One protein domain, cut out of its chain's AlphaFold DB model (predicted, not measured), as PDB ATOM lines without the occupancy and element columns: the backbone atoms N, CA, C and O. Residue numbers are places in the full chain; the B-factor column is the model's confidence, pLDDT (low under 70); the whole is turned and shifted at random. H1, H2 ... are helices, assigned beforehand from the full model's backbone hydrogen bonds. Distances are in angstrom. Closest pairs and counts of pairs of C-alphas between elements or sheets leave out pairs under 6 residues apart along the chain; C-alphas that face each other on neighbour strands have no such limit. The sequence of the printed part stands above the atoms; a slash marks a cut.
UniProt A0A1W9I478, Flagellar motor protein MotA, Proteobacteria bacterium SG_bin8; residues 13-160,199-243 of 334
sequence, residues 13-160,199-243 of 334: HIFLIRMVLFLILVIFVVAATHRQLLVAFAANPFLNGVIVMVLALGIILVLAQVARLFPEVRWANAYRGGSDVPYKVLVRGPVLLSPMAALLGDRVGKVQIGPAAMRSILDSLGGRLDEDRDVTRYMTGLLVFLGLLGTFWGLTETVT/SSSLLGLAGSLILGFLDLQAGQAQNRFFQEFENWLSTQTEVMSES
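What this domain is: This is residues 13 to 160 and 199 to 243 of the 334 residues of the protein "Flagellar motor protein MotA" of Proteobacteria bacterium SG_bin8 (UniProt A0A1W9I478). The model is a long rod of nearly aligned helices: H6, H7 and H3 run side by side along it, and the shorter H1 packs on part of H7. H2 makes the turn between H1 and H3 at one end, and the short H4 and H5 lie near the other. H1, H3, H6 and H7 form an up-and-down bundle, each running against the one before it. The printed part has 193 residues with seven named helices, H1 to H7 in chain order, and no named strand, class all helix. It is loose, with a radius of gyration of the C-alphas of 22.3 A, and spans 78 by 30 by 25 A.

How they stand to each other: H6, residues 115 to 160, touches H7, residues 199 to 243, opposite ways at a shallow tilt of 4 degrees; their closest C-alphas, Gly 147 and Ser 201, are 3.7 A apart. H7 is the hub, touching four helices. H3, residues 45 to 80, touches it the same way at a shallow tilt of 14 degrees, the closest C-alphas being Val 66 and Ala 218, 5.8 A. H6 touches H3 with residues 132 to 150 alone, closest at C-alphas 58 and 139, 6.2 A. H7 touches H1, residues 13 to 32, with residues 210 to 221 alone, closest at C-alphas 217 and 15, 6.0 A. H2, residues 34 to 43, and H7 only just touch, only at their ends, with 3 pairs of C-alphas within 8 A, the closest 40 and 199, 5.4 A. H4, residues 87 to 91, is close but not clearly touching H3, closest at C-alphas 89 and 75, 6.8 A. H5, residues 98 to 105, is close but not clearly touching H6, closest at C-alphas 100 and 121, 7.3 A. Every O i to N i+4 pair is within hydrogen-bond range in H1, H2, H4, H5 and H7, against 28 of 32 in H3 and 41 of 42 in H6.

Where its parts are: From first to last C-alpha H6 measures 66.7 A, H7 65.8 A, H3 53.1 A and H1 28.6 A. H1 begins at C-alpha 13 (-42.105, 5.954, 8.138), and H7 ends at C-alpha 243 (-16.704, -11.455, 24.331).

The domain as a whole: The C-alphas farthest apart, Thr 160 and Ser 243, are 79.5 A apart. Residues 161 to 198 are not printed, and C-alphas 160 and 199 are 19.1 A apart across this cut. Of the links that are printed whole, none is long. The pLDDT is under 70 at residues 71 to 115, 117 and 236 to 243.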
ATOM      1  N   HIS A  13     -41.255   5.701   9.306       76.88
ATOM      2  CA  HIS A  13     -42.105   5.954   8.138       76.88
ATOM      3  C   HIS A  13     -43.599   5.759   8.412       76.88
ATOM      4  O   HIS A  13     -44.407   6.532   7.905       76.88
ATOM      5  N   ILE A  14     -43.978   4.761   9.217       81.94
ATOM      6  CA  ILE A  14     -45.394   4.453   9.480       81.94
ATOM      7  C   ILE A  14     -46.088   5.630  10.182       81.94
ATOM      8  O   ILE A  14     -47.221   5.966   9.838       81.94
ATOM      9  N   PHE A  15     -45.409   6.286  11.127       86.81
ATOM     10  CA  PHE A  15     -45.955   7.443  11.843       86.81
ATOM     11  C   PHE A  15     -46.074   8.658  10.923       86.81
ATOM     12  O   PHE A  15     -47.125   9.293  10.887       86.81
ATOM     13  N   LEU A  16     -45.055   8.914  10.096       86.06
ATOM     14  CA  LEU A  16     -45.088  10.007   9.121       86.06
ATOM     15  C   LEU A  16     -46.226   9.818   8.107       86.06
ATOM     16  O   LEU A  16     -46.967  10.760   7.838       86.06
ATOM     17  N   ILE A  17     -46.432   8.598   7.597       88.25
ATOM     18  CA  ILE A  17     -47.540   8.292   6.676       88.25
ATOM     19  C   ILE A  17     -48.895   8.590   7.333       88.25
ATOM     20  O   ILE A  17     -49.744   9.219   6.705       88.25
ATOM     21  N   ARG A  18     -49.098   8.194   8.598       91.25
ATOM     22  CA  ARG A  18     -50.336   8.498   9.343       91.25
ATOM     23  C   ARG A  18     -50.552  10.004   9.502       91.25
ATOM     24  O   ARG A  18     -51.670  10.468   9.304       91.25
ATOM     25  N   MET A  19     -49.497  10.757   9.817       92.81
ATOM     26  CA  MET A  19     -49.555  12.218   9.940       92.81
ATOM     27  C   MET A  19     -49.904  12.891   8.610       92.81
ATOM     28  O   MET A  19     -50.771  13.759   8.574       92.81
ATOM     29  N   VAL A  20     -49.273  12.470   7.510       93.12
ATOM     30  CA  VAL A  20     -49.546  13.012   6.170       93.12
ATOM     31  C   VAL A  20     -50.966  12.676   5.721       93.12
ATOM     32  O   VAL A  20     -51.668  13.558   5.237       93.12
ATOM     33  N   LEU A  21     -51.421  11.437   5.925       95.38
ATOM     34  CA  LEU A  21     -52.790  11.026   5.599       95.38
ATOM     35  C   LEU A  21     -53.814  11.850   6.390       95.38
ATOM     36  O   LEU A  21     -54.782  12.347   5.815       95.38
ATOM     37  N   PHE A  22     -53.573  12.052   7.685       96.25
ATOM     38  CA  PHE A  22     -54.403  12.920   8.515       96.25
ATOM     39  C   PHE A  22     -54.406  14.371   8.016       96.25
ATOM     40  O   PHE A  22     -55.471  14.968   7.897       96.25
ATOM     41  N   LEU A  23     -53.249  14.931   7.653       96.06
ATOM     42  CA  LEU A  23     -53.171  16.300   7.139       96.06
ATOM     43  C   LEU A  23     -53.907  16.454   5.798       96.06
ATOM     44  O   LEU A  23     -54.585  17.457   5.589       96.06
ATOM     45  N   ILE A  24     -53.840  15.453   4.915       96.88
ATOM     46  CA  ILE A  24     -54.621  15.421   3.668       96.88
ATOM     47  C   ILE A  24     -56.124  15.446   3.974       96.88
ATOM     48  O   ILE A  24     -56.861  16.214   3.354       96.88
ATOM     49  N   LEU A  25     -56.579  14.657   4.953       97.12
ATOM     50  CA  LEU A  25     -57.975  14.663   5.397       97.12
ATOM     51  C   LEU A  25     -58.389  16.041   5.940       97.12
ATOM     52  O   LEU A  25     -59.447  16.552   5.578       97.12
ATOM     53  N   VAL A  26     -57.546  16.669   6.762       96.25
ATOM     54  CA  VAL A  26     -57.784  18.022   7.289       96.25
ATOM     55  C   VAL A  26     -57.889  19.043   6.154       96.25
ATOM     56  O   VAL A  26     -58.831  19.832   6.131       96.25
ATOM     57  N   ILE A  27     -56.976  19.006   5.177       96.31
ATOM     58  CA  ILE A  27     -57.012  19.889   4.001       96.31
ATOM     59  C   ILE A  27     -58.314  19.695   3.217       96.31
ATOM     60  O   ILE A  27     -58.927  20.677   2.803       96.31
ATOM     61  N   PHE A  28     -58.773  18.452   3.052       97.50
ATOM     62  CA  PHE A  28     -60.047  18.160   2.396       97.50
ATOM     63  C   PHE A  28     -61.238  18.782   3.143       97.50
ATOM     64  O   PHE A  28     -62.086  19.425   2.521       97.50
ATOM     65  N   VAL A  29     -61.276  18.673   4.475       95.69
ATOM     66  CA  VAL A  29     -62.321  19.299   5.309       95.69
ATOM     67  C   VAL A  29     -62.275  20.827   5.199       95.69
ATOM     68  O   VAL A  29     -63.318  21.461   5.018       95.69
ATOM     69  N   VAL A  30     -61.082  21.426   5.241       94.50
ATOM     70  CA  VAL A  30     -60.892  22.877   5.073       94.50
ATOM     71  C   VAL A  30     -61.363  23.337   3.692       94.50
ATOM     72  O   VAL A  30     -62.066  24.341   3.595       94.50
ATOM     73  N   ALA A  31     -61.050  22.590   2.630       95.69
ATOM     74  CA  ALA A  31     -61.498  22.894   1.273       95.69
ATOM     75  C   ALA A  31     -63.031  22.810   1.136       95.69
ATOM     76  O   ALA A  31     -63.653  23.704   0.553       95.69
ATOM     77  N   ALA A  32     -63.658  21.790   1.732       96.00
ATOM     78  CA  ALA A  32     -65.116  21.651   1.762       96.00
ATOM     79  C   ALA A  32     -65.800  22.800   2.532       96.00
ATOM     80  O   ALA A  32     -66.863  23.274   2.135       96.00
ATOM     81  N   THR A  33     -65.154  23.294   3.591       92.56
ATOM     82  CA  THR A  33     -65.687  24.299   4.534       92.56
ATOM     83  C   THR A  33     -65.189  25.721   4.215       92.56
ATOM     84  O   THR A  33     -65.425  26.661   4.974       92.56
ATOM     85  N   HIS A  34     -64.501  25.929   3.082       93.25
ATOM     86  CA  HIS A  34     -63.736  27.159   2.822       93.25
ATOM     87  C   HIS A  34     -64.578  28.441   2.913       93.25
ATOM     88  O   HIS A  34     -64.109  29.452   3.429       93.25
ATOM     89  N   ARG A  35     -65.843  28.409   2.466       91.94
ATOM     90  CA  ARG A  35     -66.751  29.565   2.558       91.94
ATOM     91  C   ARG A  35     -67.001  29.984   4.005       91.94
ATOM     92  O   ARG A  35     -66.940  31.170   4.311       91.94
ATOM     93  N   GLN A  36     -67.267  29.020   4.884       86.94
ATOM     94  CA  GLN A  36     -67.497  29.283   6.306       86.94
ATOM     95  C   GLN A  36     -66.202  29.736   6.989       86.94
ATOM     96  O   GLN A  36     -66.245  30.663   7.794       86.94
ATOM     97  N   LEU A  37     -65.050  29.167   6.608       87.75
ATOM     98  CA  LEU A  37     -63.743  29.615   7.096       87.75
ATOM     99  C   LEU A  37     -63.436  31.066   6.716       87.75
ATOM    100  O   LEU A  37     -62.923  31.796   7.554       87.75
ATOM    101  N   LEU A  38     -63.750  31.504   5.493       88.81
ATOM    102  CA  LEU A  38     -63.502  32.887   5.074       88.81
ATOM    103  C   LEU A  38     -64.367  33.887   5.849       88.81
ATOM    104  O   LEU A  38     -63.862  34.932   6.254       88.81
ATOM    105  N   VAL A  39     -65.636  33.555   6.103       84.81
ATOM    106  CA  VAL A  39     -66.524  34.386   6.936       84.81
ATOM    107  C   VAL A  39     -66.017  34.438   8.380       84.81
ATOM    108  O   VAL A  39     -65.924  35.520   8.956       84.81
ATOM    109  N   ALA A  40     -65.620  33.291   8.942       84.00
ATOM    110  CA  ALA A  40     -65.019  33.224  10.272       84.00
ATOM    111  C   ALA A  40     -63.708  34.023  10.348       84.00
ATOM    112  O   ALA A  40     -63.488  34.761  11.302       84.00
ATOM    113  N   PHE A  41     -62.855  33.932   9.323       87.00
ATOM    114  CA  PHE A  41     -61.584  34.647   9.256       87.00
ATOM    115  C   PHE A  41     -61.792  36.162   9.186       87.00
ATOM    116  O   PHE A  41     -61.152  36.899   9.937       87.00
ATOM    117  N   ALA A  42     -62.724  36.615   8.340       85.81
ATOM    118  CA  ALA A  42     -63.054  38.025   8.151       85.81
ATOM    119  C   ALA A  42     -63.602  38.700   9.418       85.81
ATOM    120  O   ALA A  42     -63.486  39.916   9.546       85.81
ATOM    121  N   ALA A  43     -64.154  37.930  10.358       81.44
ATOM    122  CA  ALA A  43     -64.660  38.458  11.619       81.44
ATOM    123  C   ALA A  43     -63.565  39.080  12.500       81.44
ATOM    124  O   ALA A  43     -63.754  40.154  13.055       81.44
ATOM    125  N   ASN A  44     -62.414  38.411  12.622       83.94
ATOM    126  CA  ASN A  44     -61.263  38.891  13.390       83.94
ATOM    127  C   ASN A  44     -59.958  38.548  12.650       83.94
ATOM    128  O   ASN A  44     -59.257  37.613  13.048       83.94
ATOM    129  N   PRO A  45     -59.605  39.290  11.580       88.88
ATOM    130  CA  PRO A  45     -58.492  38.932  10.698       88.88
ATOM    131  C   PRO A  45     -57.146  38.856  11.423       88.88
ATOM    132  O   PRO A  45     -56.316  38.009  11.105       88.88
ATOM    133  N   PHE A  46     -56.942  39.719  12.424       89.69
ATOM    134  CA  PHE A  46     -55.716  39.743  13.216       89.69
ATOM    135  C   PHE A  46     -55.567  38.471  14.056       89.69
ATOM    136  O   PHE A  46     -54.616  37.717  13.874       89.69
ATOM    137  N   LEU A  47     -56.536  38.193  14.934       90.94
ATOM    138  CA  LEU A  47     -56.491  37.045  15.840       90.94
ATOM    139  C   LEU A  47     -56.498  35.725  15.054       90.94
ATOM    140  O   LEU A  47     -55.643  34.867  15.272       90.94
ATOM    141  N   ASN A  48     -57.400  35.588  14.080       92.19
ATOM    142  CA  ASN A  48     -57.480  34.386  13.251       92.19
ATOM    143  C   ASN A  48     -56.220  34.193  12.395       92.19
ATOM    144  O   ASN A  48     -55.784  33.059  12.202       92.19
ATOM    145  N   GLY A  49     -55.595  35.279  11.931       93.62
ATOM    146  CA  GLY A  49     -54.294  35.235  11.265       93.62
ATOM    147  C   GLY A  49     -53.200  34.675  12.174       93.62
ATOM    148  O   GLY A  49     -52.450  33.792  11.754       93.62
ATOM    149  N   VAL A  50     -53.155  35.113  13.437       94.75
ATOM    150  CA  VAL A  50     -52.216  34.569  14.429       94.75
ATOM    151  C   VAL A  50     -52.506  33.091  14.708       94.75
ATOM    152  O   VAL A  50     -51.565  32.301  14.719       94.75
ATOM    153  N   ILE A  51     -53.772  32.682  14.859       94.62
ATOM    154  CA  ILE A  51     -54.145  31.263  15.031       94.62
ATOM    155  C   ILE A  51     -53.611  30.417  13.871       94.62
ATOM    156  O   ILE A  51     -52.949  29.406  14.101       94.62
ATOM    157  N   VAL A  52     -53.864  30.831  12.626       95.06
ATOM    158  CA  VAL A  52     -53.421  30.092  11.432       95.06
ATOM    159  C   VAL A  52     -51.895  30.043  11.344       95.06
ATOM    160  O   VAL A  52     -51.337  28.995  11.022       95.06
ATOM    161  N   MET A  53     -51.207  31.140  11.669       96.19
ATOM    162  CA  MET A  53     -49.744  31.189  11.710       96.19
ATOM    163  C   MET A  53     -49.171  30.228  12.759       96.19
ATOM    164  O   MET A  53     -48.271  29.452  12.441       96.19
ATOM    165  N   VAL A  54     -49.691  30.255  13.991       96.69
ATOM    166  CA  VAL A  54     -49.255  29.356  15.073       96.69
ATOM    167  C   VAL A  54     -49.537  27.899  14.705       96.69
ATOM    168  O   VAL A  54     -48.675  27.047  14.897       96.69
ATOM    169  N   LEU A  55     -50.700  27.610  14.111       96.88
ATOM    170  CA  LEU A  55     -51.041  26.277  13.615       96.88
ATOM    171  C   LEU A  55     -50.051  25.808  12.541       96.88
ATOM    172  O   LEU A  55     -49.532  24.698  12.632       96.88
ATOM    173  N   ALA A  56     -49.754  26.647  11.546       96.62
ATOM    174  CA  ALA A  56     -48.805  26.315  10.487       96.62
ATOM    175  C   ALA A  56     -47.392  26.079  11.041       96.62
ATOM    176  O   ALA A  56     -46.755  25.084  10.690       96.62
ATOM    177  N   LEU A  57     -46.924  26.950  11.941       96.12
ATOM    178  CA  LEU A  57     -45.633  26.797  12.608       96.12
ATOM    179  C   LEU A  57     -45.585  25.500  13.422       96.12
ATOM    180  O   LEU A  57     -44.633  24.736  13.282       96.12
ATOM    181  N   GLY A  58     -46.627  25.211  14.202       95.06
ATOM    182  CA  GLY A  58     -46.744  23.973  14.966       95.06
ATOM    183  C   GLY A  58     -46.681  22.736  14.069       95.06
ATOM    184  O   GLY A  58     -45.895  21.833  14.334       95.06
ATOM    185  N   ILE A  59     -47.422  22.715  12.953       95.31
ATOM    186  CA  ILE A  59     -47.388  21.597  11.995       95.31
ATOM    187  C   ILE A  59     -45.964  21.401  11.458       95.31
ATOM    188  O   ILE A  59     -45.470  20.273  11.420       95.31
ATOM    189  N   ILE A  60     -45.288  22.487  11.070       94.19
ATOM    190  CA  ILE A  60     -43.909  22.433  10.563       94.19
ATOM    191  C   ILE A  60     -42.958  21.893  11.632       94.19
ATOM    192  O   ILE A  60     -42.133  21.037  11.315       94.19
ATOM    193  N   LEU A  61     -43.072  22.354  12.880       91.88
ATOM    194  CA  LEU A  61     -42.218  21.913  13.984       91.88
ATOM    195  C   LEU A  61     -42.388  20.421  14.273       91.88
ATOM    196  O   LEU A  61     -41.389  19.708  14.321       91.88
ATOM    197  N   VAL A  62     -43.624  19.923  14.370       91.12
ATOM    198  CA  VAL A  62     -43.874  18.497  14.643       91.12
ATOM    199  C   VAL A  62     -43.393  17.618  13.486       91.12
ATOM    200  O   VAL A  62     -42.758  16.582  13.696       91.12
ATOM    201  N   LEU A  63     -43.623  18.041  12.240       89.56
ATOM    202  CA  LEU A  63     -43.091  17.331  11.075       89.56
ATOM    203  C   LEU A  63     -41.558  17.353  11.050       89.56
ATOM    204  O   LEU A  63     -40.944  16.332  10.745       89.56
ATOM    205  N   ALA A  64     -40.934  18.483  11.390       86.69
ATOM    206  CA  ALA A  64     -39.483  18.601  11.498       86.69
ATOM    207  C   ALA A  64     -38.919  17.704  12.610       86.69
ATOM    208  O   ALA A  64     -37.882  17.074  12.400       86.69
ATOM    209  N   GLN A  65     -39.605  17.598  13.747       84.25
ATOM    210  CA  GLN A  65     -39.237  16.728  14.864       84.25
ATOM    211  C   GLN A  65     -39.211  15.260  14.420       84.25
ATOM    212  O   GLN A  65     -38.192  14.592  14.568       84.25
ATOM    213  N   VAL A  66     -40.266  14.777  13.751       84.12
ATOM    214  CA  VAL A  66     -40.304  13.410  13.195       84.12
ATOM    215  C   VAL A  66     -39.281  13.229  12.066       84.12
ATOM    216  O   VAL A  66     -38.615  12.196  11.986       84.12
ATOM    217  N   ALA A  67     -39.094  14.236  11.206       79.88
ATOM    218  CA  ALA A  67     -38.109  14.204  10.125       79.88
ATOM    219  C   ALA A  67     -36.658  14.109  10.641       79.88
ATOM    220  O   ALA A  67     -35.814  13.479   9.993       79.88
ATOM    221  N   ARG A  68     -36.361  14.688  11.813       76.50
ATOM    222  CA  ARG A  68     -35.046  14.603  12.468       76.50
ATOM    223  C   ARG A  68     -34.687  13.190  12.927       76.50
ATOM    224  O   ARG A  68     -33.501  12.881  12.954       76.50
ATOM    225  N   LEU A  69     -35.657  12.300  13.158       73.00
ATOM    226  CA  LEU A  69     -35.371  10.898  13.498       73.00
ATOM    227  C   LEU A  69     -34.785  10.110  12.307       73.00
ATOM    228  O   LEU A  69     -34.049   9.142  12.498       73.00
ATOM    229  N   PHE A  70     -35.057  10.502  11.054       70.31
ATOM    230  CA  PHE A  70     -34.610   9.735   9.878       70.31
ATOM    231  C   PHE A  70     -33.090   9.737   9.660       70.31
ATOM    232  O   PHE A  70     -32.538   8.679   9.346       70.31
ATOM    233  N   PRO A  71     -32.372  10.878   9.716       64.12
ATOM    234  CA  PRO A  71     -30.908  10.881   9.711       64.12
ATOM    235  C   PRO A  71     -30.300   9.991  10.800       64.12
ATOM    236  O   PRO A  71     -29.291   9.341  10.553       64.12
ATOM    237  N   GLU A  72     -30.936   9.911  11.965       68.00
ATOM    238  CA  GLU A  72     -30.381   9.229  13.136       68.00
ATOM    239  C   GLU A  72     -30.550   7.723  13.087       68.00
ATOM    240  O   GLU A  72     -29.586   6.995  13.305       68.00
ATOM    241  N   VAL A  73     -31.730   7.252  12.679       65.12
ATOM    242  CA  VAL A  73     -31.958   5.828  12.406       65.12
ATOM    243  C   VAL A  73     -31.017   5.340  11.299       65.12
ATOM    244  O   VAL A  73     -30.473   4.241  11.382       65.12
ATOM    245  N   ARG A  74     -30.767   6.169  10.273       64.44
ATOM    246  CA  ARG A  74     -29.810   5.842   9.204       64.44
ATOM    247  C   ARG A  74     -28.371   5.772   9.711       64.44
ATOM    248  O   ARG A  74     -27.654   4.859   9.313       64.44
ATOM    249  N   TRP A  75     -27.961   6.690  10.585       66.69
ATOM    250  CA  TRP A  75     -26.629   6.676  11.193       66.69
ATOM    251  C   TRP A  75     -26.432   5.459  12.113       66.69
ATOM    252  O   TRP A  75     -25.446   4.738  11.966       66.69
ATOM    253  N   ALA A  76     -27.403   5.156  12.981       63.25
ATOM    254  CA  ALA A  76     -27.347   4.001  13.881       63.25
ATOM    255  C   ALA A  76     -27.325   2.662  13.118       63.25
ATOM    256  O   ALA A  76     -26.535   1.772  13.437       63.25
ATOM    257  N   ASN A  77     -28.133   2.530  12.059       64.38
ATOM    258  CA  ASN A  77     -28.119   1.337  11.209       64.38
ATOM    259  C   ASN A  77     -26.807   1.200  10.409       64.38
ATOM    260  O   ASN A  77     -26.344   0.079  10.210       64.38
ATOM    261  N   ALA A  78     -26.177   2.308   9.994       61.59
ATOM    262  CA  ALA A  78     -24.872   2.283   9.324       61.59
ATOM    263  C   ALA A  78     -23.738   1.831  10.263       61.59
ATOM    264  O   ALA A  78     -22.872   1.068   9.843       61.59
ATOM    265  N   TYR A  79     -23.768   2.230  11.541       59.53
ATOM    266  CA  TYR A  79     -22.790   1.779  12.542       59.53
ATOM    267  C   TYR A  79     -22.916   0.275  12.853       59.53
ATOM    268  O   TYR A  79     -21.913  -0.406  13.053       59.53
ATOM    269  N   ARG A  80     -24.140  -0.273  12.828       59.38
ATOM    270  CA  ARG A  80     -24.418  -1.711  13.031       59.38
ATOM    271  C   ARG A  80     -23.939  -2.607  11.878       59.38
ATOM    272  O   ARG A  80     -23.679  -3.783  12.107       59.38
ATOM    273  N   GLY A  81     -23.859  -2.082  10.651       55.06
ATOM    274  CA  GLY A  81     -23.603  -2.866   9.434       55.06
ATOM    275  C   GLY A  81     -22.137  -3.218   9.153       55.06
ATOM    276  O   GLY A  81     -21.881  -4.025   8.263       55.06
ATOM    277  N   GLY A  82     -21.174  -2.624   9.868       48.69
ATOM    278  CA  GLY A  82     -19.742  -2.958   9.793       48.69
ATOM    279  C   GLY A  82     -19.040  -2.786   8.434       48.69
ATOM    280  O   GLY A  82     -17.826  -2.924   8.376       48.69
ATOM    281  N   SER A  83     -19.753  -2.474   7.350       44.50
ATOM    282  CA  SER A  83     -19.214  -2.447   5.987       44.50
ATOM    283  C   SER A  83     -19.676  -1.176   5.277       44.50
ATOM    284  O   SER A  83     -20.873  -0.917   5.188       44.50
ATOM    285  N   ASP A  84     -18.708  -0.385   4.815       44.56
ATOM    286  CA  ASP A  84     -18.865   0.804   3.973       44.56
ATOM    287  C   ASP A  84     -19.835   1.868   4.493       44.56
ATOM    288  O   ASP A  84     -20.924   2.071   3.960       44.56
ATOM    289  N   VAL A  85     -19.400   2.631   5.502       50.12
ATOM    290  CA  VAL A  85     -20.046   3.905   5.845       50.12
ATOM    291  C   VAL A  85     -19.836   4.858   4.659       50.12
ATOM    292  O   VAL A  85     -18.708   5.307   4.437       50.12
ATOM    293  N   PRO A  86     -20.864   5.199   3.858       47.59
ATOM    294  CA  PRO A  86     -20.668   6.084   2.721       47.59
ATOM    295  C   PRO A  86     -20.252   7.457   3.252       47.59
ATOM    296  O   PRO A  86     -20.912   7.983   4.147       47.59
ATOM    297  N   TYR A  87     -19.217   8.077   2.679       47.09
ATOM    298  CA  TYR A  87     -18.683   9.390   3.092       47.09
ATOM    299  C   TYR A  87     -19.775  10.467   3.302       47.09
ATOM    300  O   TYR A  87     -19.673  11.312   4.186       47.09
ATOM    301  N   LYS A  88     -20.899  10.382   2.572       45.88
ATOM    302  CA  LYS A  88     -22.092  11.236   2.749       45.88
ATOM    303  C   LYS A  88     -22.767  11.152   4.132       45.88
ATOM    304  O   LYS A  88     -23.410  12.125   4.521       45.88
ATOM    305  N   VAL A  89     -22.655  10.037   4.857       50.06
ATOM    306  CA  VAL A  89     -23.214   9.850   6.212       50.06
ATOM    307  C   VAL A  89     -22.350  10.548   7.271       50.06
ATOM    308  O   VAL A  89     -22.889  11.012   8.270       50.06
ATOM    309  N   LEU A  90     -21.043  10.717   7.026       49.84
ATOM    310  CA  LEU A  90     -20.152  11.483   7.909       49.84
ATOM    311  C   LEU A  90     -20.333  13.006   7.764       49.84
ATOM    312  O   LEU A  90     -20.124  13.736   8.727       49.84
ATOM    313  N   VAL A  91     -20.750  13.498   6.590       44.44
ATOM    314  CA  VAL A  91     -20.881  14.948   6.311       44.44
ATOM    315  C   VAL A  91     -22.102  15.585   6.996       44.44
ATOM    316  O   VAL A  91     -22.127  16.794   7.215       44.44
ATOM    317  N   ARG A  92     -23.116  14.799   7.380       48.41
ATOM    318  CA  ARG A  92     -24.291  15.281   8.126       48.41
ATOM    319  C   ARG A  92     -24.341  14.572   9.479       48.41
ATOM    320  O   ARG A  92     -25.081  13.610   9.647       48.41
ATOM    321  N   GLY A  93     -23.494  15.020  10.407       47.03
ATOM    322  CA  GLY A  93     -23.424  14.463  11.760       47.03
ATOM    323  C   GLY A  93     -24.806  14.426  12.435       47.03
ATOM    324  O   GLY A  93     -25.610  15.341  12.222       47.03
ATOM    325  N   PRO A  94     -25.125  13.369  13.200       54.09
ATOM    326  CA  PRO A  94     -26.411  13.262  13.879       54.09
ATOM    327  C   PRO A  94     -26.520  14.328  14.977       54.09
ATOM    328  O   PRO A  94     -25.563  14.565  15.711       54.09
ATOM    329  N   VAL A  95     -27.680  14.979  15.096       58.31
ATOM    330  CA  VAL A  95     -27.867  16.104  16.029       58.31
ATOM    331  C   VAL A  95     -28.236  15.612  17.431       58.31
ATOM    332  O   VAL A  95     -27.700  16.140  18.408       58.31
ATOM    333  N   LEU A  96     -29.083  14.584  17.562       55.47
ATOM    334  CA  LEU A  96     -29.418  13.993  18.865       55.47
ATOM    335  C   LEU A  96     -28.342  12.989  19.304       55.47
ATOM    336  O   LEU A  96     -27.950  12.993  20.465       55.47
ATOM    337  N   LEU A  97     -27.759  12.212  18.381       57.16
ATOM    338  CA  LEU A  97     -26.663  11.271  18.690       57.16
ATOM    339  C   LEU A  97     -25.266  11.918  18.682       57.16
ATOM    340  O   LEU A  97     -24.262  11.210  18.749       57.16
ATOM    341  N   SER A  98     -25.169  13.252  18.624       55.69
ATOM    342  CA  SER A  98     -23.889  13.981  18.616       55.69
ATOM    343  C   SER A  98     -22.939  13.601  19.770       55.69
ATOM    344  O   SER A  98     -21.741  13.480  19.506       55.69
ATOM    345  N   PRO A  99     -23.402  13.368  21.017       53.91
ATOM    346  CA  PRO A  99     -22.524  12.938  22.109       53.91
ATOM    347  C   PRO A  99     -21.961  11.527  21.891       53.91
ATOM    348  O   PRO A  99     -20.793  11.278  22.178       53.91
ATOM    349  N   MET A 100     -22.746  10.612  21.308       53.03
ATOM    350  CA  MET A 100     -22.248   9.290  20.917       53.03
ATOM    351  C   MET A 100     -21.290   9.378  19.737       53.03
ATOM    352  O   MET A 100     -20.267   8.711  19.753       53.03
ATOM    353  N   ALA A 101     -21.574  10.208  18.733       54.12
ATOM    354  CA  ALA A 101     -20.674  10.397  17.599       54.12
ATOM    355  C   ALA A 101     -19.302  10.940  18.039       54.12
ATOM    356  O   ALA A 101     -18.290  10.524  17.486       54.12
ATOM    357  N   ALA A 102     -19.254  11.796  19.065       56.69
ATOM    358  CA  ALA A 102     -18.003  12.264  19.661       56.69
ATOM    359  C   ALA A 102     -17.281  11.165  20.468       56.69
ATOM    360  O   ALA A 102     -16.068  11.017  20.349       56.69
ATOM    361  N   LEU A 103     -18.016  10.357  21.245       51.81
ATOM    362  CA  LEU A 103     -17.445   9.272  22.059       51.81
ATOM    363  C   LEU A 103     -17.012   8.040  21.238       51.81
ATOM    364  O   LEU A 103     -16.052   7.365  21.602       51.81
ATOM    365  N   LEU A 104     -17.705   7.741  20.136       52.78
ATOM    366  CA  LEU A 104     -17.414   6.616  19.235       52.78
ATOM    367  C   LEU A 104     -16.489   7.021  18.079       52.78
ATOM    368  O   LEU A 104     -15.764   6.175  17.560       52.78
ATOM    369  N   GLY A 105     -16.504   8.296  17.673       45.22
ATOM    370  CA  GLY A 105     -15.729   8.813  16.542       45.22
ATOM    371  C   GLY A 105     -14.223   8.861  16.787       45.22
ATOM    372  O   GLY A 105     -13.460   8.669  15.846       45.22
ATOM    373  N   ASP A 106     -13.787   9.044  18.037       48.88
ATOM    374  CA  ASP A 106     -12.358   9.183  18.358       48.88
ATOM    375  C   ASP A 106     -11.642   7.830  18.560       48.88
ATOM    376  O   ASP A 106     -10.416   7.751  18.562       48.88
ATOM    377  N   ARG A 107     -12.390   6.724  18.709       48.25
ATOM    378  CA  ARG A 107     -11.830   5.376  18.932       48.25
ATOM    379  C   ARG A 107     -12.725   4.268  18.374       48.25
ATOM    380  O   ARG A 107     -13.196   3.386  19.098       48.25
ATOM    381  N   VAL A 108     -12.911   4.285  17.057       41.88
ATOM    382  CA  VAL A 108     -13.525   3.182  16.304       41.88
ATOM    383  C   VAL A 108     -12.762   1.881  16.609       41.88
ATOM    384  O   VAL A 108     -11.615   1.709  16.205       41.88
ATOM    385  N   GLY A 109     -13.391   0.983  17.376       48.03
ATOM    386  CA  GLY A 109     -12.945  -0.401  17.569       48.03
ATOM    387  C   GLY A 109     -12.505  -0.837  18.974       48.03
ATOM    388  O   GLY A 109     -12.276  -2.030  19.150       48.03
ATOM    389  N   LYS A 110     -12.379   0.051  19.979       47.75
ATOM    390  CA  LYS A 110     -11.886  -0.351  21.328       47.75
ATOM    391  C   LYS A 110     -12.493   0.377  22.540       47.75
ATOM    392  O   LYS A 110     -11.951   0.264  23.638       47.75
ATOM    393  N   VAL A 111     -13.583   1.133  22.395       48.34
ATOM    394  CA  VAL A 111     -14.191   1.809  23.558       48.34
ATOM    395  C   VAL A 111     -15.165   0.874  24.259       48.34
ATOM    396  O   VAL A 111     -16.240   0.575  23.746       48.34
ATOM    397  N   GLN A 112     -14.776   0.432  25.453       50.75
ATOM    398  CA  GLN A 112     -15.660  -0.210  26.416       50.75
ATOM    399  C   GLN A 112     -16.651   0.843  26.928       50.75
ATOM    400  O   GLN A 112     -16.300   1.668  27.770       50.75
ATOM    401  N   ILE A 113     -17.869   0.876  26.382       57.34
ATOM    402  CA  ILE A 113     -18.923   1.744  26.916       57.34
ATOM    403  C   ILE A 113     -19.392   1.109  28.224       57.34
ATOM    404  O   ILE A 113     -20.123   0.124  28.219       57.34
ATOM    405  N   GLY A 114     -18.928   1.642  29.355       64.62
ATOM    406  CA  GLY A 114     -19.384   1.193  30.667       64.62
ATOM    407  C   GLY A 114     -20.871   1.529  30.905       64.62
ATOM    408  O   GLY A 114     -21.365   2.520  30.355       64.62
ATOM    409  N   PRO A 115     -21.579   0.791  31.784       67.94
ATOM    410  CA  PRO A 115     -23.003   1.006  32.085       67.94
ATOM    411  C   PRO A 115     -23.360   2.446  32.501       67.94
ATOM    412  O   PRO A 115     -24.452   2.934  32.217       67.94
ATOM    413  N   ALA A 116     -22.423   3.158  33.137       70.12
ATOM    414  CA  ALA A 116     -22.590   4.559  33.522       70.12
ATOM    415  C   ALA A 116     -22.650   5.517  32.313       70.12
ATOM    416  O   ALA A 116     -23.457   6.447  32.305       70.12
ATOM    417  N   ALA A 117     -21.852   5.273  31.266       69.19
ATOM    418  CA  ALA A 117     -21.861   6.083  30.045       69.19
ATOM    419  C   ALA A 117     -23.144   5.852  29.232       69.19
ATOM    420  O   ALA A 117     -23.739   6.806  28.739       69.19
ATOM    421  N   MET A 118     -23.615   4.599  29.166       70.69
ATOM    422  CA  MET A 118     -24.906   4.243  28.565       70.69
ATOM    423  C   MET A 118     -26.057   5.028  29.206       70.69
ATOM    424  O   MET A 118     -26.852   5.652  28.503       70.69
ATOM    425  N   ARG A 119     -26.111   5.048  30.543       77.00
ATOM    426  CA  ARG A 119     -27.168   5.743  31.286       77.00
ATOM    427  C   ARG A 119     -27.119   7.257  31.088       77.00
ATOM    428  O   ARG A 119     -28.163   7.858  30.881       77.00
ATOM    429  N   SER A 120     -25.926   7.852  31.065       78.38
ATOM    430  CA  SER A 120     -25.753   9.284  30.774       78.38
ATOM    431  C   SER A 120     -26.194   9.658  29.350       78.38
ATOM    432  O   SER A 120     -26.818  10.699  29.156       78.38
ATOM    433  N   ILE A 121     -25.927   8.803  28.357       77.88
ATOM    434  CA  ILE A 121     -26.377   9.022  26.975       77.88
ATOM    435  C   ILE A 121     -27.905   8.951  26.890       77.88
ATOM    436  O   ILE A 121     -28.510   9.854  26.309       77.88
ATOM    437  N   LEU A 122     -28.522   7.924  27.485       81.00
ATOM    438  CA  LEU A 122     -29.979   7.777  27.522       81.00
ATOM    439  C   LEU A 122     -30.653   8.957  28.229       81.00
ATOM    440  O   LEU A 122     -31.627   9.483  27.707       81.00
ATOM    441  N   ASP A 123     -30.096   9.420  29.347       80.81
ATOM    442  CA  ASP A 123     -30.608  10.577  30.087       80.81
ATOM    443  C   ASP A 123     -30.525  11.865  29.246       80.81
ATOM    444  O   ASP A 123     -31.497  12.609  29.117       80.81
ATOM    445  N   SER A 124     -29.402  12.076  28.545       82.88
ATOM    446  CA  SER A 124     -29.235  13.230  27.649       82.88
ATOM    447  C   SER A 124     -30.160  13.201  26.424       82.88
ATOM    448  O   SER A 124     -30.611  14.250  25.963       82.88
ATOM    449  N   LEU A 125     -30.448  12.010  25.887       81.12
ATOM    450  CA  LEU A 125     -31.382  11.823  24.777       81.12
ATOM    451  C   LEU A 125     -32.822  12.014  25.242       81.12
ATOM    452  O   LEU A 125     -33.578  12.708  24.565       81.12
ATOM    453  N   GLY A 126     -33.177  11.450  26.398       82.88
ATOM    454  CA  GLY A 126     -34.480  11.629  27.032       82.88
ATOM    455  C   GLY A 126     -34.787  13.107  27.251       82.88
ATOM    456  O   GLY A 126     -35.787  13.595  26.735       82.88
ATOM    457  N   GLY A 127     -33.865  13.848  27.876       81.12
ATOM    458  CA  GLY A 127     -34.040  15.283  28.122       81.12
ATOM    459  C   GLY A 127     -34.249  16.110  26.846       81.12
ATOM    460  O   GLY A 127     -35.113  16.979  26.812       81.12
ATOM    461  N   ARG A 128     -33.521  15.810  25.761       83.12
ATOM    462  CA  ARG A 128     -33.693  16.507  24.468       83.12
ATOM    463  C   ARG A 128     -35.027  16.185  23.796       83.12
ATOM    464  O   ARG A 128     -35.645  17.068  23.209       83.12
ATOM    465  N   LEU A 129     -35.447  14.920  23.849       81.69
ATOM    466  CA  LEU A 129     -36.732  14.496  23.293       81.69
ATOM    467  C   LEU A 129     -37.898  15.121  24.063       81.69
ATOM    468  O   LEU A 129     -38.862  15.557  23.436       81.69
ATOM    469  N   ASP A 130     -37.794  15.198  25.389       83.44
ATOM    470  CA  ASP A 130     -38.804  15.828  26.240       83.44
ATOM    471  C   ASP A 130     -38.880  17.344  26.010       83.44
ATOM    472  O   ASP A 130     -39.980  17.873  25.847       83.44
ATOM    473  N   GLU A 131     -37.747  18.036  25.869       84.31
ATOM    474  CA  GLU A 131     -37.740  19.474  25.573       84.31
ATOM    475  C   GLU A 131     -38.413  19.795  24.227       84.31
ATOM    476  O   GLU A 131     -39.249  20.701  24.139       84.31
ATOM    477  N   ASP A 132     -38.147  19.003  23.180       80.31
ATOM    478  CA  ASP A 132     -38.834  19.180  21.898       80.31
ATOM    479  C   ASP A 132     -40.359  18.897  22.011       80.31
ATOM    480  O   ASP A 132     -41.161  19.477  21.266       80.31
ATOM    481  N   ARG A 133     -40.798  18.011  22.922       84.62
ATOM    482  CA  ARG A 133     -42.234  17.746  23.181       84.62
ATOM    483  C   ARG A 133     -42.898  18.892  23.934       84.62
ATOM    484  O   ARG A 133     -44.033  19.252  23.609       84.62
ATOM    485  N   ASP A 134     -42.201  19.501  24.884       89.50
ATOM    486  CA  ASP A 134     -42.724  20.634  25.647       89.50
ATOM    487  C   ASP A 134     -43.052  21.829  24.743       89.50
ATOM    488  O   ASP A 134     -44.110  22.448  24.897       89.50
ATOM    489  N   VAL A 135     -42.223  22.096  23.727       89.12
ATOM    490  CA  VAL A 135     -42.492  23.141  22.720       89.12
ATOM    491  C   VAL A 135     -43.801  22.872  21.968       89.12
ATOM    492  O   VAL A 135     -44.631  23.773  21.806       89.12
ATOM    493  N   THR A 136     -44.030  21.633  21.532       89.12
ATOM    494  CA  THR A 136     -45.247  21.259  20.790       89.12
ATOM    495  C   THR A 136     -46.495  21.308  21.675       89.12
ATOM    496  O   THR A 136     -47.556  21.802  21.263       89.12
ATOM    497  N   ARG A 137     -46.373  20.865  22.927       91.19
ATOM    498  CA  ARG A 137     -47.450  20.944  23.917       91.19
ATOM    499  C   ARG A 137     -47.796  22.394  24.256       91.19
ATOM    500  O   ARG A 137     -48.981  22.726  24.365       91.19
ATOM    501  N   TYR A 138     -46.797  23.271  24.343       95.06
ATOM    502  CA  TYR A 138     -47.009  24.707  24.496       95.06
ATOM    503  C   TYR A 138     -47.739  25.305  23.287       95.06
ATOM    504  O   TYR A 138     -48.716  26.023  23.479       95.06
ATOM    505  N   MET A 139     -47.350  24.966  22.051       93.31
ATOM    506  CA  MET A 139     -48.049  25.418  20.834       93.31
ATOM    507  C   MET A 139     -49.526  24.998  20.821       93.31
ATOM    508  O   MET A 139     -50.402  25.791  20.472       93.31
ATOM    509  N   THR A 140     -49.815  23.770  21.256       94.88
ATOM    510  CA  THR A 140     -51.189  23.261  21.379       94.88
ATOM    511  C   THR A 140     -51.985  24.050  22.423       94.88
ATOM    512  O   THR A 140     -53.105  24.485  22.147       94.88
ATOM    513  N   GLY A 141     -51.401  24.296  23.602       95.12
ATOM    514  CA  GLY A 141     -52.009  25.126  24.647       95.12
ATOM    515  C   GLY A 141     -52.201  26.584  24.216       95.12
ATOM    516  O   GLY A 141     -53.233  27.183  24.512       95.12
ATOM    517  N   LEU A 142     -51.256  27.132  23.451       95.94
ATOM    518  CA  LEU A 142     -51.330  28.477  22.892       95.94
ATOM    519  C   LEU A 142     -52.503  28.605  21.915       95.94
ATOM    520  O   LEU A 142     -53.228  29.591  21.983       95.94
ATOM    521  N   LEU A 143     -52.752  27.611  21.057       95.56
ATOM    522  CA  LEU A 143     -53.923  27.609  20.167       95.56
ATOM    523  C   LEU A 143     -55.249  27.600  20.933       95.56
ATOM    524  O   LEU A 143     -56.171  28.330  20.565       95.56
ATOM    525  N   VAL A 144     -55.334  26.824  22.019       95.12
ATOM    526  CA  VAL A 144     -56.510  26.840  22.905       95.12
ATOM    527  C   VAL A 144     -56.681  28.223  23.525       95.12
ATOM    528  O   VAL A 144     -57.769  28.791  23.468       95.12
ATOM    529  N   PHE A 145     -55.606  28.790  24.076       95.25
ATOM    530  CA  PHE A 145     -55.628  30.117  24.684       95.25
ATOM    531  C   PHE A 145     -56.036  31.207  23.685       95.25
ATOM    532  O   PHE A 145     -56.889  32.032  24.001       95.25
ATOM    533  N   LEU A 146     -55.498  31.187  22.463       93.50
ATOM    534  CA  LEU A 146     -55.898  32.107  21.395       93.50
ATOM    535  C   LEU A 146     -57.376  31.939  21.023       93.50
ATOM    536  O   LEU A 146     -58.068  32.937  20.841       93.50
ATOM    537  N   GLY A 147     -57.887  30.705  20.968       91.69
ATOM    538  CA  GLY A 147     -59.314  30.458  20.755       91.69
ATOM    539  C   GLY A 147     -60.189  31.063  21.861       91.69
ATOM    540  O   GLY A 147     -61.185  31.731  21.576       91.69
ATOM    541  N   LEU A 148     -59.785  30.907  23.126       93.31
ATOM    542  CA  LEU A 148     -60.453  31.544  24.268       93.31
ATOM    543  C   LEU A 148     -60.356  33.077  24.216       93.31
ATOM    544  O   LEU A 148     -61.314  33.770  24.546       93.31
ATOM    545  N   LEU A 149     -59.234  33.627  23.752       91.25
ATOM    546  CA  LEU A 149     -59.079  35.070  23.550       91.25
ATOM    547  C   LEU A 149     -60.085  35.597  22.512       91.25
ATOM    548  O   LEU A 149     -60.605  36.702  22.668       91.25
ATOM    549  N   GLY A 150     -60.431  34.783  21.509       88.31
ATOM    550  CA  GLY A 150     -61.478  35.092  20.533       88.31
ATOM    551  C   GLY A 150     -62.857  35.284  21.162       88.31
ATOM    552  O   GLY A 150     -63.560  36.234  20.809       88.31
ATOM    553  N   THR A 151     -63.236  34.453  22.141       89.75
ATOM    554  CA  THR A 151     -64.515  34.632  22.852       89.75
ATOM    555  C   THR A 151     -64.502  35.884  23.723       89.75
ATOM    556  O   THR A 151     -65.477  36.633  23.726       89.75
ATOM    557  N   PHE A 152     -63.384  36.156  24.403       88.88
ATOM    558  CA  PHE A 152     -63.208  37.369  25.201       88.88
ATOM    559  C   PHE A 152     -63.352  38.645  24.357       88.88
ATOM    560  O   PHE A 152     -64.022  39.600  24.766       88.88
ATOM    561  N   TRP A 153     -62.781  38.646  23.151       85.56
ATOM    562  CA  TRP A 153     -62.901  39.769  22.221       85.56
ATOM    563  C   TRP A 153     -64.345  40.027  21.797       85.56
ATOM    564  O   TRP A 153     -64.817  41.157  21.927       85.56
ATOM    565  N   GLY A 154     -65.085  39.004  21.365       85.56
ATOM    566  CA  GLY A 154     -66.475  39.242  20.970       85.56
ATOM    567  C   GLY A 154     -67.394  39.562  22.144       85.56
ATOM    568  O   GLY A 154     -68.299  40.371  21.978       85.56
ATOM    569  N   LEU A 155     -67.128  39.061  23.358       87.75
ATOM    570  CA  LEU A 155     -67.839  39.542  24.552       87.75
ATOM    571  C   LEU A 155     -67.603  41.044  24.769       87.75
ATOM    572  O   LEU A 155     -68.554  41.790  25.003       87.75
ATOM    573  N   THR A 156     -66.370  41.519  24.604       87.00
ATOM    574  CA  THR A 156     -66.053  42.954  24.703       87.00
ATOM    575  C   THR A 156     -66.779  43.771  23.625       87.00
ATOM    576  O   THR A 156     -67.303  44.856  23.902       87.00
ATOM    577  N   GLU A 157     -66.888  43.239  22.406       83.62
ATOM    578  CA  GLU A 157     -67.666  43.848  21.322       83.62
ATOM    579  C   GLU A 157     -69.167  43.906  21.653       83.62
ATOM    580  O   GLU A 157     -69.794  44.958  21.490       83.62
ATOM    581  N   THR A 158     -69.734  42.830  22.216       84.88
ATOM    582  CA  THR A 158     -71.141  42.814  22.649       84.88
ATOM    583  C   THR A 158     -71.426  43.863  23.722       84.88
ATOM    584  O   THR A 158     -72.398  44.610  23.600       84.88
ATOM    585  N   VAL A 159     -70.551  44.004  24.723       86.62
ATOM    586  CA  VAL A 159     -70.683  45.024  25.777       86.62
ATOM    587  C   VAL A 159     -70.612  46.432  25.182       86.62
ATOM    588  O   VAL A 159     -71.425  47.293  25.521       86.62
ATOM    589  N   THR A 160     -69.696  46.659  24.238       85.00
ATOM    590  CA  THR A 160     -69.545  47.954  23.557       85.00
ATOM    591  C   THR A 160     -70.795  48.312  22.745       85.00
ATOM    592  O   THR A 160     -71.246  49.459  22.757       85.00
ATOM    593  N   SER A 199     -66.697  31.727  16.332       87.56
ATOM    594  CA  SER A 199     -65.980  31.174  15.180       87.56
ATOM    595  C   SER A 199     -64.454  31.161  15.359       87.56
ATOM    596  O   SER A 199     -63.801  30.185  14.986       87.56
ATOM    597  N   SER A 200     -63.886  32.190  15.999       88.00
ATOM    598  CA  SER A 200     -62.452  32.267  16.305       88.00
ATOM    599  C   SER A 200     -62.037  31.235  17.363       88.00
ATOM    600  O   SER A 200     -61.014  30.564  17.222       88.00
ATOM    601  N   SER A 201     -62.896  31.011  18.363       91.44
ATOM    602  CA  SER A 201     -62.714  29.936  19.345       91.44
ATOM    603  C   SER A 201     -62.729  28.549  18.713       91.44
ATOM    604  O   SER A 201     -61.846  27.732  18.980       91.44
ATOM    605  N   LEU A 202     -63.676  28.302  17.805       91.88
ATOM    606  CA  LEU A 202     -63.764  27.035  17.085       91.88
ATOM    607  C   LEU A 202     -62.525  26.802  16.211       91.88
ATOM    608  O   LEU A 202     -62.012  25.685  16.192       91.88
ATOM    609  N   LEU A 203     -61.993  27.841  15.556       92.12
ATOM    610  CA  LEU A 203     -60.732  27.754  14.809       92.12
ATOM    611  C   LEU A 203     -59.543  27.402  15.715       92.12
ATOM    612  O   LEU A 203     -58.761  26.518  15.367       92.12
ATOM    613  N   GLY A 204     -59.420  28.051  16.877       93.06
ATOM    614  CA  GLY A 204     -58.352  27.768  17.842       93.06
ATOM    615  C   GLY A 204     -58.416  26.343  18.399       93.06
ATOM    616  O   GLY A 204     -57.409  25.634  18.414       93.06
ATOM    617  N   LEU A 205     -59.611  25.883  18.778       94.62
ATOM    618  CA  LEU A 205     -59.838  24.520  19.272       94.62
ATOM    619  C   LEU A 205     -59.658  23.455  18.180       94.62
ATOM    620  O   LEU A 205     -59.063  22.409  18.425       94.62
ATOM    621  N   ALA A 206     -60.133  23.704  16.959       94.69
ATOM    622  CA  ALA A 206     -59.899  22.795  15.838       94.69
ATOM    623  C   ALA A 206     -58.399  22.700  15.512       94.69
ATOM    624  O   ALA A 206     -57.877  21.604  15.305       94.69
ATOM    625  N   GLY A 207     -57.691  23.833  15.527       95.38
ATOM    626  CA  GLY A 207     -56.242  23.879  15.358       95.38
ATOM    627  C   GLY A 207     -55.495  23.101  16.443       95.38
ATOM    628  O   GLY A 207     -54.585  22.334  16.127       95.38
ATOM    629  N   SER A 208     -55.891  23.245  17.712       96.56
ATOM    630  CA  SER A 208     -55.253  22.515  18.813       96.56
ATOM    631  C   SER A 208     -55.508  21.008  18.739       96.56
ATOM    632  O   SER A 208     -54.610  20.233  19.050       96.56
ATOM    633  N   LEU A 209     -56.673  20.569  18.251       96.56
ATOM    634  CA  LEU A 209     -56.942  19.152  17.983       96.56
ATOM    635  C   LEU A 209     -56.046  18.595  16.868       96.56
ATOM    636  O   LEU A 209     -55.528  17.485  16.996       96.56
ATOM    637  N   ILE A 210     -55.838  19.365  15.794       96.81
ATOM    638  CA  ILE A 210     -54.937  18.983  14.698       96.81
ATOM    639  C   ILE A 210     -53.504  18.840  15.223       96.81
ATOM    640  O   ILE A 210     -52.894  17.789  15.017       96.81
ATOM    641  N   LEU A 211     -52.979  19.850  15.929       95.94
ATOM    642  CA  LEU A 211     -51.638  19.767  16.521       95.94
ATOM    643  C   LEU A 211     -51.532  18.648  17.554       95.94
ATOM    644  O   LEU A 211     -50.565  17.896  17.513       95.94
ATOM    645  N   GLY A 212     -52.531  18.487  18.420       95.06
ATOM    646  CA  GLY A 212     -52.545  17.441  19.440       95.06
ATOM    647  C   GLY A 212     -52.478  16.038  18.837       95.06
ATOM    648  O   GLY A 212     -51.746  15.188  19.334       95.06
ATOM    649  N   PHE A 213     -53.170  15.787  17.721       95.62
ATOM    650  CA  PHE A 213     -53.036  14.510  17.016       95.62
ATOM    651  C   PHE A 213     -51.628  14.311  16.436       95.62
ATOM    652  O   PHE A 213     -51.066  13.219  16.553       95.62
ATOM    653  N   LEU A 214     -51.053  15.340  15.808       94.88
ATOM    654  CA  LEU A 214     -49.701  15.261  15.248       94.88
ATOM    655  C   LEU A 214     -48.652  15.029  16.347       94.88
ATOM    656  O   LEU A 214     -47.773  14.187  16.171       94.88
ATOM    657  N   ASP A 215     -48.787  15.714  17.482       92.75
ATOM    658  CA  ASP A 215     -47.927  15.563  18.660       92.75
ATOM    659  C   ASP A 215     -47.991  14.142  19.233       92.75
ATOM    660  O   ASP A 215     -46.964  13.526  19.513       92.75
ATOM    661  N   LEU A 216     -49.188  13.548  19.308       92.56
ATOM    662  CA  LEU A 216     -49.336  12.150  19.720       92.56
ATOM    663  C   LEU A 216     -48.577  11.189  18.794       92.56
ATOM    664  O   LEU A 216     -47.937  10.254  19.280       92.56
ATOM    665  N   GLN A 217     -48.614  11.406  17.476       92.75
ATOM    666  CA  GLN A 217     -47.859  10.572  16.532       92.75
ATOM    667  C   GLN A 217     -46.346  10.769  16.683       92.75
ATOM    668  O   GLN A 217     -45.598   9.789  16.646       92.75
ATOM    669  N   ALA A 218     -45.897  12.009  16.891       89.25
ATOM    670  CA  ALA A 218     -44.490  12.316  17.132       89.25
ATOM    671  C   ALA A 218     -43.988  11.679  18.436       89.25
ATOM    672  O   ALA A 218     -42.978  10.974  18.424       89.25
ATOM    673  N   GLY A 219     -44.744  11.815  19.527       89.38
ATOM    674  CA  GLY A 219     -44.433  11.197  20.813       89.38
ATOM    675  C   GLY A 219     -44.386   9.668  20.748       89.38
ATOM    676  O   GLY A 219     -43.502   9.055  21.344       89.38
ATOM    677  N   GLN A 220     -45.279   9.030  19.980       89.56
ATOM    678  CA  GLN A 220     -45.208   7.584  19.736       89.56
ATOM    679  C   GLN A 220     -43.939   7.188  18.968       89.56
ATOM    680  O   GLN A 220     -43.296   6.199  19.325       89.56
ATOM    681  N   ALA A 221     -43.566   7.950  17.935       86.62
ATOM    682  CA  ALA A 221     -42.362   7.688  17.150       86.62
ATOM    683  C   ALA A 221     -41.086   7.824  17.997       86.62
ATOM    684  O   ALA A 221     -40.215   6.956  17.941       86.62
ATOM    685  N   GLN A 222     -41.003   8.871  18.820       85.75
ATOM    686  CA  GLN A 222     -39.875   9.118  19.722       85.75
ATOM    687  C   GLN A 222     -39.763   8.070  20.820       85.75
ATOM    688  O   GLN A 222     -38.686   7.522  21.022       85.75
ATOM    689  N   ASN A 223     -40.869   7.745  21.493       87.69
ATOM    690  CA  ASN A 223     -40.861   6.756  22.568       87.69
ATOM    691  C   ASN A 223     -40.459   5.369  22.048       87.69
ATOM    692  O   ASN A 223     -39.744   4.625  22.717       87.69
ATOM    693  N   ARG A 224     -40.887   5.030  20.824       86.25
ATOM    694  CA  ARG A 224     -40.456   3.805  20.151       86.25
ATOM    695  C   ARG A 224     -38.965   3.832  19.825       86.25
ATOM    696  O   ARG A 224     -38.281   2.859  20.108       86.25
ATOM    697  N   PHE A 225     -38.463   4.931  19.263       83.19
ATOM    698  CA  PHE A 225     -37.034   5.088  18.985       83.19
ATOM    699  C   PHE A 225     -36.191   4.968  20.261       83.19
ATOM    700  O   PHE A 225     -35.208   4.238  20.261       83.19
ATOM    701  N   PHE A 226     -36.610   5.617  21.351       83.50
ATOM    702  CA  PHE A 226     -35.940   5.550  22.648       83.50
ATOM    703  C   PHE A 226     -35.854   4.110  23.170       83.50
ATOM    704  O   PHE A 226     -34.762   3.637  23.469       83.50
ATOM    705  N   GLN A 227     -36.975   3.380  23.188       85.06
ATOM    706  CA  GLN A 227     -37.007   1.974  23.611       85.06
ATOM    707  C   GLN A 227     -36.149   1.070  22.714       85.06
ATOM    708  O   GLN A 227     -35.425   0.204  23.198       85.06
ATOM    709  N   GLU A 228     -36.214   1.251  21.392       82.25
ATOM    710  CA  GLU A 228     -35.403   0.467  20.456       82.25
ATOM    711  C   GLU A 228     -33.900   0.766  20.613       82.25
ATOM    712  O   GLU A 228     -33.068  -0.134  20.470       82.25
ATOM    713  N   PHE A 229     -33.550   2.009  20.945       80.00
ATOM    714  CA  PHE A 229     -32.181   2.436  21.214       80.00
ATOM    715  C   PHE A 229     -31.657   1.908  22.557       80.00
ATOM    716  O   PHE A 229     -30.533   1.407  22.618       80.00
ATOM    717  N   GLU A 230     -32.478   1.936  23.607       83.56
ATOM    718  CA  GLU A 230     -32.177   1.328  24.908       83.56
ATOM    719  C   GLU A 230     -31.910  -0.180  24.770       83.56
ATOM    720  O   GLU A 230     -30.867  -0.668  25.209       83.56
ATOM    721  N   ASN A 231     -32.787  -0.900  24.063       82.50
ATOM    722  CA  ASN A 231     -32.624  -2.332  23.795       82.50
ATOM    723  C   ASN A 231     -31.366  -2.645  22.965       82.50
ATOM    724  O   ASN A 231     -30.740  -3.695  23.124       82.50
ATOM    725  N   TRP A 232     -30.974  -1.753  22.052       77.94
ATOM    726  CA  TRP A 232     -29.725  -1.923  21.312       77.94
ATOM    727  C   TRP A 232     -28.502  -1.791  22.224       77.94
ATOM    728  O   TRP A 232     -27.588  -2.615  22.133       77.94
ATOM    729  N   LEU A 233     -28.486  -0.789  23.104       74.56
ATOM    730  CA  LEU A 233     -27.373  -0.570  24.026       74.56
ATOM    731  C   LEU A 233     -27.235  -1.701  25.054       74.56
ATOM    732  O   LEU A 233     -26.108  -2.112  25.350       74.56
ATOM    733  N   SER A 234     -28.348  -2.259  25.544       75.38
ATOM    734  CA  SER A 234     -28.316  -3.420  26.442       75.38
ATOM    735  C   SER A 234     -27.706  -4.650  25.761       75.38
ATOM    736  O   SER A 234     -26.790  -5.254  26.315       75.38
ATOM    737  N   THR A 235     -28.111  -4.939  24.518       75.62
ATOM    738  CA  THR A 235     -27.556  -6.052  23.723       75.62
ATOM    739  C   THR A 235     -26.044  -5.904  23.513       75.62
ATOM    740  O   THR A 235     -25.298  -6.871  23.632       75.62
ATOM    741  N   GLN A 236     -25.562  -4.689  23.223       68.25
ATOM    742  CA  GLN A 236     -24.124  -4.448  23.049       68.25
ATOM    743  C   GLN A 236     -23.352  -4.638  24.357       68.25
ATOM    744  O   GLN A 236     -22.255  -5.187  24.340       68.25
ATOM    745  N   THR A 237     -23.928  -4.225  25.487       68.19
ATOM    746  CA  THR A 237     -23.307  -4.402  26.806       68.19
ATOM    747  C   THR A 237     -23.208  -5.888  27.181       68.19
ATOM    748  O   THR A 237     -22.166  -6.322  27.665       68.19
ATOM    749  N   GLU A 238     -24.242  -6.684  26.892       65.44
ATOM    750  CA  GLU A 238     -24.279  -8.133  27.155       65.44
ATOM    751  C   GLU A 238     -23.266  -8.911  26.296       65.44
ATOM    752  O   GLU A 238     -22.448  -9.666  26.825       65.44
ATOM    753  N   VAL A 239     -23.212  -8.640  24.987       59.34
ATOM    754  CA  VAL A 239     -22.223  -9.248  24.073       59.34
ATOM    755  C   VAL A 239     -20.789  -8.830  24.433       59.34
ATOM    756  O   VAL A 239     -19.841  -9.596  24.245       59.34
ATOM    757  N   MET A 240     -20.591  -7.627  24.978       55.81
ATOM    758  CA  MET A 240     -19.288  -7.183  25.487       55.81
ATOM    759  C   MET A 240     -18.891  -7.906  26.782       55.81
ATOM    760  O   MET A 240     -17.714  -8.234  26.944       55.81
ATOM    761  N   SER A 241     -19.843  -8.227  27.664       56.09
ATOM    762  CA  SER A 241     -19.595  -9.094  28.825       56.09
ATOM    763  C   SER A 241     -19.202 -10.520  28.411       56.09
ATOM    764  O   SER A 241     -18.271 -11.068  28.998       56.09
ATOM    765  N   GLU A 242     -19.817 -11.089  27.368       53.34
ATOM    766  CA  GLU A 242     -19.476 -12.436  26.866       53.34
ATOM    767  C   GLU A 242     -18.154 -12.481  26.073       53.34
ATOM    768  O   GLU A 242     -17.326 -13.372  26.271       53.34
ATOM    769  N   SER A 243     -17.907 -11.505  25.189       50.28
ATOM    770  CA  SER A 243     -16.704 -11.455  24.331       50.28
ATOM    771  C   SER A 243     -15.414 -11.100  25.074       50.28
ATOM    772  O   SER A 243     -14.320 -11.352  24.567       50.28
TER     773      SER A 243